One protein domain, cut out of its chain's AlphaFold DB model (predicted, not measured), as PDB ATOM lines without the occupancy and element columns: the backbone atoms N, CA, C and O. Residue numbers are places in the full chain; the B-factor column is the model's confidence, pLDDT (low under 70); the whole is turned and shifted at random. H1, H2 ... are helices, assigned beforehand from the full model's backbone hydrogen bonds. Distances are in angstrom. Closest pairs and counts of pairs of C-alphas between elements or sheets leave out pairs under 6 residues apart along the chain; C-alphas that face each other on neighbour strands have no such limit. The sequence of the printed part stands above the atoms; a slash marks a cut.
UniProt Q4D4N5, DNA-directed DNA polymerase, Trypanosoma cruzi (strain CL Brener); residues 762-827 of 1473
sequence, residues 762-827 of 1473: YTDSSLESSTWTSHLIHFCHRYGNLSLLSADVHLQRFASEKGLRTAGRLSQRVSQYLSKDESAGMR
ATOM      1  N   TYR A 762      42.589  25.949  10.079       47.64
ATOM      2  CA  TYR A 762      42.396  24.641   9.463       47.64
ATOM      3  C   TYR A 762      43.573  24.310   8.540       47.64
ATOM      4  O   TYR A 762      43.666  24.726   7.384       47.64
ATOM      5  N   THR A 763      44.555  23.583   9.087       42.24
ATOM      6  CA  THR A 763      45.735  23.182   8.317       42.24
ATOM      7  C   THR A 763      45.485  21.982   7.428       42.24
ATOM      8  O   THR A 763      46.316  21.704   6.553       42.24
ATOM      9  N   ASP A 764      44.357  21.305   7.610       37.96
ATOM     10  CA  ASP A 764      44.047  20.130   6.838       37.96
ATOM     11  C   ASP A 764      43.954  20.468   5.355       37.96
ATOM     12  O   ASP A 764      43.127  21.234   4.860       37.96
ATOM     13  N   SER A 765      44.832  19.798   4.613       39.40
ATOM     14  CA  SER A 765      44.477  19.318   3.294       39.40
ATOM     15  C   SER A 765      43.404  18.245   3.482       39.40
ATOM     16  O   SER A 765      43.698  17.063   3.282       39.40
ATOM     17  N   SER A 766      42.208  18.659   3.920       39.33
ATOM     18  CA  SER A 766      40.977  17.900   3.760       39.33
ATOM     19  C   SER A 766      40.925  17.567   2.280       39.33
ATOM     20  O   SER A 766      40.773  18.430   1.410       39.33
ATOM     21  N   LEU A 767      41.276  16.317   2.006       50.24
ATOM     22  CA  LEU A 767      41.189  15.733   0.694       50.24
ATOM     23  C   LEU A 767      39.691  15.667   0.445       50.24
ATOM     24  O   LEU A 767      39.064  14.772   1.002       50.24
ATOM     25  N   GLU A 768      39.164  16.626  -0.333       58.67
ATOM     26  CA  GLU A 768      37.762  16.695  -0.791       58.67
ATOM     27  C   GLU A 768      37.231  15.279  -1.003       58.67
ATOM     28  O   GLU A 768      37.994  14.453  -1.502       58.67
ATOM     29  N   SER A 769      36.012  14.929  -0.618       65.82
ATOM     30  CA  SER A 769      35.576  13.524  -0.664       65.82
ATOM     31  C   SER A 769      35.810  12.859  -2.036       65.82
ATOM     32  O   SER A 769      35.974  13.510  -3.079       65.82
ATOM     33  N   SER A 770      35.864  11.523  -2.062       74.04
ATOM     34  CA  SER A 770      35.858  10.788  -3.338       74.04
ATOM     35  C   SER A 770      34.628  11.164  -4.173       74.04
ATOM     36  O   SER A 770      34.723  11.278  -5.392       74.04
ATOM     37  N   THR A 771      33.507  11.448  -3.507       81.30
ATOM     38  CA  THR A 771      32.256  11.975  -4.066       81.30
ATOM     39  C   THR A 771      32.482  13.307  -4.782       81.30
ATOM     40  O   THR A 771      32.292  13.376  -5.996       81.30
ATOM     41  N   TRP A 772      33.011  14.321  -4.089       82.86
ATOM     42  CA  TRP A 772      33.338  15.636  -4.653       82.86
ATOM     43  C   TRP A 772      34.344  15.537  -5.806       82.86
ATOM     44  O   TRP A 772      34.168  16.133  -6.870       82.86
ATOM     45  N   THR A 773      35.384  14.710  -5.638       82.19
ATOM     46  CA  THR A 773      36.386  14.460  -6.687       82.19
ATOM     47  C   THR A 773      35.734  13.828  -7.924       82.19
ATOM     48  O   THR A 773      36.101  14.163  -9.050       82.19
ATOM     49  N   SER A 774      34.734  12.962  -7.737       86.06
ATOM     50  CA  SER A 774      33.904  12.422  -8.816       86.06
ATOM     51  C   SER A 774      33.034  13.509  -9.458       86.06
ATOM     52  O   SER A 774      33.019  13.607 -10.681       86.06
ATOM     53  N   HIS A 775      32.354  14.360  -8.681       87.40
ATOM     54  CA  HIS A 775      31.532  15.459  -9.215       87.40
ATOM     55  C   HIS A 775      32.340  16.402 -10.110       87.40
ATOM     56  O   HIS A 775      31.958  16.619 -11.259       87.40
ATOM     57  N   LEU A 776      33.517  16.851  -9.661       86.33
ATOM     58  CA  LEU A 776      34.392  17.706 -10.465       86.33
ATOM     59  C   LEU A 776      34.837  17.033 -11.779       86.33
ATOM     60  O   LEU A 776      34.814  17.651 -12.843       86.33
ATOM     61  N   ILE A 777      35.238  15.758 -11.733       87.10
ATOM     62  CA  ILE A 777      35.740  15.047 -12.918       87.10
ATOM     63  C   ILE A 777      34.620  14.745 -13.926       87.10
ATOM     64  O   ILE A 777      34.851  14.870 -15.131       87.10
ATOM     65  N   HIS A 778      33.406  14.424 -13.467       88.21
ATOM     66  CA  HIS A 778      32.239  14.293 -14.346       88.21
ATOM     67  C   HIS A 778      31.820  15.655 -14.935       88.21
ATOM     68  O   HIS A 778      31.539  15.727 -16.132       88.21
ATOM     69  N   PHE A 779      31.860  16.746 -14.160       89.70
ATOM     70  CA  PHE A 779      31.583  18.103 -14.651       89.70
ATOM     71  C   PHE A 779      32.546  18.495 -15.782       89.70
ATOM     72  O   PHE A 779      32.123  18.883 -16.874       89.70
ATOM     73  N   CYS A 780      33.852  18.295 -15.575       86.58
ATOM     74  CA  CYS A 780      34.874  18.548 -16.592       86.58
ATOM     75  C   CYS A 780      34.812  17.600 -17.797       86.58
ATOM     76  O   CYS A 780      35.395  17.920 -18.834       86.58
ATOM     77  N   HIS A 781      34.136  16.452 -17.688       86.57
ATOM     78  CA  HIS A 781      33.851  15.590 -18.833       86.57
ATOM     79  C   HIS A 781      32.651  16.083 -19.647       86.57
ATOM     80  O   HIS A 781      32.724  16.069 -20.874       86.57
ATOM     81  N   ARG A 782      31.577  16.521 -18.973       87.95
ATOM     82  CA  ARG A 782      30.321  16.971 -19.593       87.95
ATOM     83  C   ARG A 782      30.457  18.334 -20.278       87.95
ATOM     84  O   ARG A 782      29.954  18.504 -21.382       87.95
ATOM     85  N   TYR A 783      31.153  19.275 -19.639       89.73
ATOM     86  CA  TYR A 783      31.273  20.668 -20.096       89.73
ATOM     87  C   TYR A 783      32.681  21.056 -20.577       89.73
ATOM     88  O   TYR A 783      32.880  22.129 -21.142       89.73
ATOM     89  N   GLY A 784      33.685  20.207 -20.346       83.71
ATOM     90  CA  GLY A 784      35.087  20.494 -20.650       83.71
ATOM     91  C   GLY A 784      35.727  19.495 -21.611       83.71
ATOM     92  O   GLY A 784      35.113  18.544 -22.085       83.71
ATOM     93  N   ASN A 785      37.020  19.696 -21.878       79.23
ATOM     94  CA  ASN A 785      37.827  18.746 -22.639       79.23
ATOM     95  C   ASN A 785      38.904  18.123 -21.741       79.23
ATOM     96  O   ASN A 785      40.009  18.653 -21.600       79.23
ATOM     97  N   LEU A 786      38.591  16.953 -21.178       75.99
ATOM     98  CA  LEU A 786      39.489  16.172 -20.319       75.99
ATOM     99  C   LEU A 786      40.885  15.934 -20.916       75.99
ATOM    100  O   LEU A 786      41.841  15.785 -20.155       75.99
ATOM    101  N   SER A 787      41.045  15.895 -22.248       69.84
ATOM    102  CA  SER A 787      42.346  15.612 -22.879       69.84
ATOM    103  C   SER A 787      43.444  16.611 -22.487       69.84
ATOM    104  O   SER A 787      44.607  16.215 -22.386       69.84
ATOM    105  N   LEU A 788      43.057  17.854 -22.182       66.36
ATOM    106  CA  LEU A 788      43.925  18.965 -21.795       66.36
ATOM    107  C   LEU A 788      44.342  18.936 -20.303       66.36
ATOM    108  O   LEU A 788      45.390  19.484 -19.969       66.36
ATOM    109  N   LEU A 789      43.619  18.223 -19.419       63.11
ATOM    110  CA  LEU A 789      43.896  18.085 -17.965       63.11
ATOM    111  C   LEU A 789      45.124  17.199 -17.632       63.11
ATOM    112  O   LEU A 789      45.175  16.475 -16.630       63.11
ATOM    113  N   SER A 790      46.146  17.204 -18.489       51.65
ATOM    114  CA  SER A 790      47.328  16.365 -18.304       51.65
ATOM    115  C   SER A 790      48.133  16.799 -17.066       51.65
ATOM    116  O   SER A 790      48.673  17.900 -17.015       51.65
ATOM    117  N   ALA A 791      48.241  15.884 -16.093       54.33
ATOM    118  CA  ALA A 791      48.917  16.024 -14.794       54.33
ATOM    119  C   ALA A 791      48.135  16.670 -13.624       54.33
ATOM    120  O   ALA A 791      48.762  17.020 -12.620       54.33
ATOM    121  N   ASP A 792      46.800  16.739 -13.682       65.29
ATOM    122  CA  ASP A 792      45.990  17.107 -12.508       65.29
ATOM    123  C   ASP A 792      46.011  16.026 -11.396       65.29
ATOM    124  O   ASP A 792      46.032  14.819 -11.664       65.29
ATOM    125  N   VAL A 793      46.001  16.463 -10.133       65.32
ATOM    126  CA  VAL A 793      45.945  15.610  -8.934       65.32
ATOM    127  C   VAL A 793      44.565  14.973  -8.762       65.32
ATOM    128  O   VAL A 793      44.492  13.804  -8.385       65.32
ATOM    129  N   HIS A 794      43.482  15.688  -9.072       72.91
ATOM    130  CA  HIS A 794      42.112  15.176  -8.971       72.91
ATOM    131  C   HIS A 794      41.862  14.081 -10.013       72.91
ATOM    132  O   HIS A 794      41.305  13.037  -9.685       72.91
ATOM    133  N   LEU A 795      42.403  14.238 -11.226       77.91
ATOM    134  CA  LEU A 795      42.353  13.206 -12.265       77.91
ATOM    135  C   LEU A 795      43.135  11.938 -11.864       77.91
ATOM    136  O   LEU A 795      42.674  10.822 -12.095       77.91
ATOM    137  N   GLN A 796      44.307  12.094 -11.233       76.18
ATOM    138  CA  GLN A 796      45.077  10.968 -10.677       76.18
ATOM    139  C   GLN A 796      44.361  10.287  -9.511       76.18
ATOM    140  O   GLN A 796      44.458   9.068  -9.368       76.18
ATOM    141  N   ARG A 797      43.653  11.060  -8.685       72.54
ATOM    142  CA  ARG A 797      42.890  10.551  -7.551       72.54
ATOM    143  C   ARG A 797      41.665   9.766  -8.004       72.54
ATOM    144  O   ARG A 797      41.576   8.601  -7.643       72.54
ATOM    145  N   PHE A 798      40.820  10.345  -8.858       82.44
ATOM    146  CA  PHE A 798      39.684   9.650  -9.470       82.44
ATOM    147  C   PHE A 798      40.137   8.350 -10.143       82.44
ATOM    148  O   PHE A 798      39.556   7.292  -9.924       82.44
ATOM    149  N   ALA A 799      41.242   8.394 -10.895       84.36
ATOM    150  CA  ALA A 799      41.819   7.194 -11.482       84.36
ATOM    151  C   ALA A 799      42.234   6.154 -10.427       84.36
ATOM    152  O   ALA A 799      41.911   4.983 -10.579       84.36
ATOM    153  N   SER A 800      42.899   6.564  -9.344       78.34
ATOM    154  CA  SER A 800      43.272   5.661  -8.249       78.34
ATOM    155  C   SER A 800      42.063   5.072  -7.517       78.34
ATOM    156  O   SER A 800      42.129   3.921  -7.098       78.34
ATOM    157  N   GLU A 801      40.986   5.841  -7.348       80.08
ATOM    158  CA  GLU A 801      39.747   5.428  -6.674       80.08
ATOM    159  C   GLU A 801      38.917   4.479  -7.555       80.08
ATOM    160  O   GLU A 801      38.368   3.502  -7.056       80.08
ATOM    161  N   LYS A 802      38.904   4.688  -8.878       84.00
ATOM    162  CA  LYS A 802      38.258   3.806  -9.870       84.00
ATOM    163  C   LYS A 802      39.170   2.679 -10.396       84.00
ATOM    164  O   LYS A 802      38.859   2.059 -11.409       84.00
ATOM    165  N   GLY A 803      40.324   2.427  -9.768       81.50
ATOM    166  CA  GLY A 803      41.261   1.355 -10.157       81.50
ATOM    167  C   GLY A 803      41.964   1.536 -11.516       81.50
ATOM    168  O   GLY A 803      42.623   0.624 -12.016       81.50
ATOM    169  N   LEU A 804      41.864   2.714 -12.133       83.78
ATOM    170  CA  LEU A 804      42.497   3.040 -13.407       83.78
ATOM    171  C   LEU A 804      44.000   3.302 -13.212       83.78
ATOM    172  O   LEU A 804      44.416   4.173 -12.448       83.78
ATOM    173  N   ARG A 805      44.840   2.610 -13.994       76.88
ATOM    174  CA  ARG A 805      46.304   2.822 -14.039       76.88
ATOM    175  C   ARG A 805      46.631   4.319 -14.172       76.88
ATOM    176  O   ARG A 805      46.049   4.987 -15.019       76.88
ATOM    177  N   THR A 806      47.589   4.864 -13.428       72.40
ATOM    178  CA  THR A 806      47.861   6.322 -13.437       72.40
ATOM    179  C   THR A 806      48.882   6.780 -14.489       72.40
ATOM    180  O   THR A 806      48.937   7.961 -14.822       72.40
ATOM    181  N   ALA A 807      49.663   5.862 -15.070       66.98
ATOM    182  CA  ALA A 807      50.707   6.173 -16.053       66.98
ATOM    183  C   ALA A 807      50.188   6.345 -17.502       66.98
ATOM    184  O   ALA A 807      49.244   5.676 -17.934       66.98
ATOM    185  N   GLY A 808      50.856   7.190 -18.294       71.22
ATOM    186  CA  GLY A 808      50.548   7.412 -19.715       71.22
ATOM    187  C   GLY A 808      49.406   8.410 -19.953       71.22
ATOM    188  O   GLY A 808      49.247   9.368 -19.202       71.22
ATOM    189  N   ARG A 809      48.613   8.201 -21.016       78.54
ATOM    190  CA  ARG A 809      47.487   9.079 -21.398       78.54
ATOM    191  C   ARG A 809      46.281   8.888 -20.469       78.54
ATOM    192  O   ARG A 809      45.309   8.226 -20.821       78.54
ATOM    193  N   LEU A 810      46.384   9.425 -19.254       81.19
ATOM    194  CA  LEU A 810      45.385   9.247 -18.201       81.19
ATOM    195  C   LEU A 810      44.017   9.831 -18.575       81.19
ATOM    196  O   LEU A 810      43.009   9.151 -18.428       81.19
ATOM    197  N   SER A 811      43.999  11.049 -19.120       82.19
ATOM    198  CA  SER A 811      42.783  11.762 -19.527       82.19
ATOM    199  C   SER A 811      41.938  10.988 -20.536       82.19
ATOM    200  O   SER A 811      40.730  10.878 -20.357       82.19
ATOM    201  N   GLN A 812      42.566  10.379 -21.549       83.44
ATOM    202  CA  GLN A 812      41.861   9.533 -22.520       83.44
ATOM    203  C   GLN A 812      41.212   8.313 -21.852       83.44
ATOM    204  O   GLN A 812      40.084   7.975 -22.185       83.44
ATOM    205  N   ARG A 813      41.883   7.677 -20.884       85.11
ATOM    206  CA  ARG A 813      41.341   6.494 -20.194       85.11
ATOM    207  C   ARG A 813      40.261   6.835 -19.171       85.11
ATOM    208  O   ARG A 813      39.325   6.061 -19.038       85.11
ATOM    209  N   VAL A 814      40.350   7.983 -18.499       85.58
ATOM    210  CA  VAL A 814      39.253   8.498 -17.664       85.58
ATOM    211  C   VAL A 814      38.051   8.857 -18.540       85.58
ATOM    212  O   VAL A 814      36.952   8.412 -18.248       85.58
ATOM    213  N   SER A 815      38.252   9.546 -19.667       84.94
ATOM    214  CA  SER A 815      37.163   9.843 -20.610       84.94
ATOM    215  C   SER A 815      36.511   8.578 -21.187       84.94
ATOM    216  O   SER A 815      35.299   8.551 -21.327       84.94
ATOM    217  N   GLN A 816      37.288   7.530 -21.493       85.43
ATOM    218  CA  GLN A 816      36.769   6.230 -21.954       85.43
ATOM    219  C   GLN A 816      36.062   5.424 -20.858       85.43
ATOM    220  O   GLN A 816      35.209   4.595 -21.166       85.43
ATOM    221  N   TYR A 817      36.457   5.609 -19.596       87.06
ATOM    222  CA  TYR A 817      35.764   5.030 -18.449       87.06
ATOM    223  C   TYR A 817      34.406   5.713 -18.274       87.06
ATOM    224  O   TYR A 817      33.385   5.039 -18.277       87.06
ATOM    225  N   LEU A 818      34.392   7.049 -18.232       85.85
ATOM    226  CA  LEU A 818      33.175   7.840 -18.059       85.85
ATOM    227  C   LEU A 818      32.185   7.670 -19.219       85.85
ATOM    228  O   LEU A 818      30.992   7.562 -18.977       85.85
ATOM    229  N   SER A 819      32.655   7.545 -20.465       82.07
ATOM    230  CA  SER A 819      31.781   7.272 -21.618       82.07
ATOM    231  C   SER A 819      31.159   5.867 -21.622       82.07
ATOM    232  O   SER A 819      30.371   5.560 -22.511       82.07
ATOM    233  N   LYS A 820      31.572   4.984 -20.704       80.49
ATOM    234  CA  LYS A 820      30.991   3.651 -20.471       80.49
ATOM    235  C   LYS A 820      30.227   3.560 -19.149       80.49
ATOM    236  O   LYS A 820      29.625   2.529 -18.874       80.49
ATOM    237  N   ASP A 821      30.315   4.590 -18.317       77.15
ATOM    238  CA  ASP A 821      29.679   4.655 -17.011       77.15
ATOM    239  C   ASP A 821      28.302   5.298 -17.205       77.15
ATOM    240  O   ASP A 821      28.201   6.512 -17.368       77.15
ATOM    241  N   GLU A 822      27.236   4.494 -17.234       67.02
ATOM    242  CA  GLU A 822      25.864   4.991 -17.443       67.02
ATOM    243  C   GLU A 822      25.476   6.055 -16.398       67.02
ATOM    244  O   GLU A 822      24.772   7.017 -16.718       67.02
ATOM    245  N   SER A 823      26.046   5.984 -15.185       65.15
ATOM    246  CA  SER A 823      25.850   6.997 -14.139       65.15
ATOM    247  C   SER A 823      26.396   8.382 -14.516       65.15
ATOM    248  O   SER A 823      25.959   9.395 -13.968       65.15
ATOM    249  N   ALA A 824      27.319   8.473 -15.482       59.89
ATOM    250  CA  ALA A 824      27.812   9.752 -15.982       59.89
ATOM    251  C   ALA A 824      26.747  10.533 -16.768       59.89
ATOM    252  O   ALA A 824      26.804  11.764 -16.775       59.89
ATOM    253  N   GLY A 825      25.778   9.844 -17.383       64.11
ATOM    254  CA  GLY A 825      24.641  10.471 -18.061       64.11
ATOM    255  C   GLY A 825      23.567  10.990 -17.099       64.11
ATOM    256  O   GLY A 825      22.925  11.996 -17.396       64.11
ATOM    257  N   MET A 826      23.412  10.346 -15.936       70.48
ATOM    258  CA  MET A 826      22.362  10.665 -14.956       70.48
ATOM    259  C   MET A 826      22.633  11.948 -14.154       70.48
ATOM    260  O   MET A 826      21.691  12.585 -13.699       70.48
ATOM    261  N   ARG A 827      23.902  12.353 -13.995       82.67
ATOM    262  CA  ARG A 827      24.288  13.508 -13.161       82.67
ATOM    263  C   ARG A 827      23.862  14.847 -13.763       82.67
ATOM    264  O   ARG A 827      24.365  15.236 -14.825       82.67
TER     265      ARG A 827
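This is residues 762 to 827 of the 1473 residues of the protein "DNA-directed DNA polymerase" of Trypanosoma cruzi (strain CL Brener) (UniProt Q4D4N5). After a thin tail at residues 762 to 766 that sticks out on its own, three short helices, H1, H2 and H3, pack together as a small core, their centres at the corners of a triangle and their lines steeply crossed. A single turn of helix, H4, lies beyond H3 near the end of the printed part, close to H1. The printed part has 66 residues with four named helices, H1, H2, H3 and H4 in that order, and no named strand; the class is all helix. The whole is compact, with a radius of gyration of the C-alphas of 11.8 A, and the C-alphas span 37 by 29 by 21 A, the tail adding to the longest span.

H1, residues 770 to 782, touches H2, residues 793 to 801, at a steep tilt of 67 degrees, opposite ways; their closest C-alphas are those of Thr 773 and His 794, 6.2 A apart. H2 touches H3, residues 810 to 818, at a steep tilt of 52 degrees, the same way, and the closest C-alphas are those of Ala 799 and Val 814, 6.8 A apart. H1 and H3 only just touch, with 3 pairs of C-alphas within 8 A, and H1 does so with residues 778 to 781 alone. The closest C-alphas of H1 and H3 are those of His 781 and Ser 815, 6.9 A apart, and their lines are about perpendicular at 88 degrees. The helix packing is mostly crossed, with 0 of these 3 touching pairs at a shallow tilt. H4, residues 823 to 826, is close to H1 but not clearly touching, the closest C-alphas being those of His 778 and Ala 824, 6.5 A apart. H4 is also close to H3 but not clearly touching, the C-alphas of Leu 818 and Ala 824 being the closest at 6.1 A. H2 and H4 are apart. In H1, H2 and H3 every O i to N i+4 pair is within hydrogen-bond range; H4 is too short for such a pair, and its 1 pair of O i and N i+3 is within range.

H1 begins with C-alpha 770 at (35.858, 10.788, -3.338) and is 18.3 A long from first to last C-alpha. H2 measures 12.1 A and H3 12.3 A. H4 ends with C-alpha 826 at (22.362, 10.665, -14.956).

The C-alphas of Tyr 762 and Lys 820 are the two farthest apart, at 38.3 A. The printed part has no cut and no long link; the link from H3 to H4 is tight. The mean pLDDT of the printed part is 74.3, with residues 762 to 769, 787 to 793, 807 and 822 to 825 under 70.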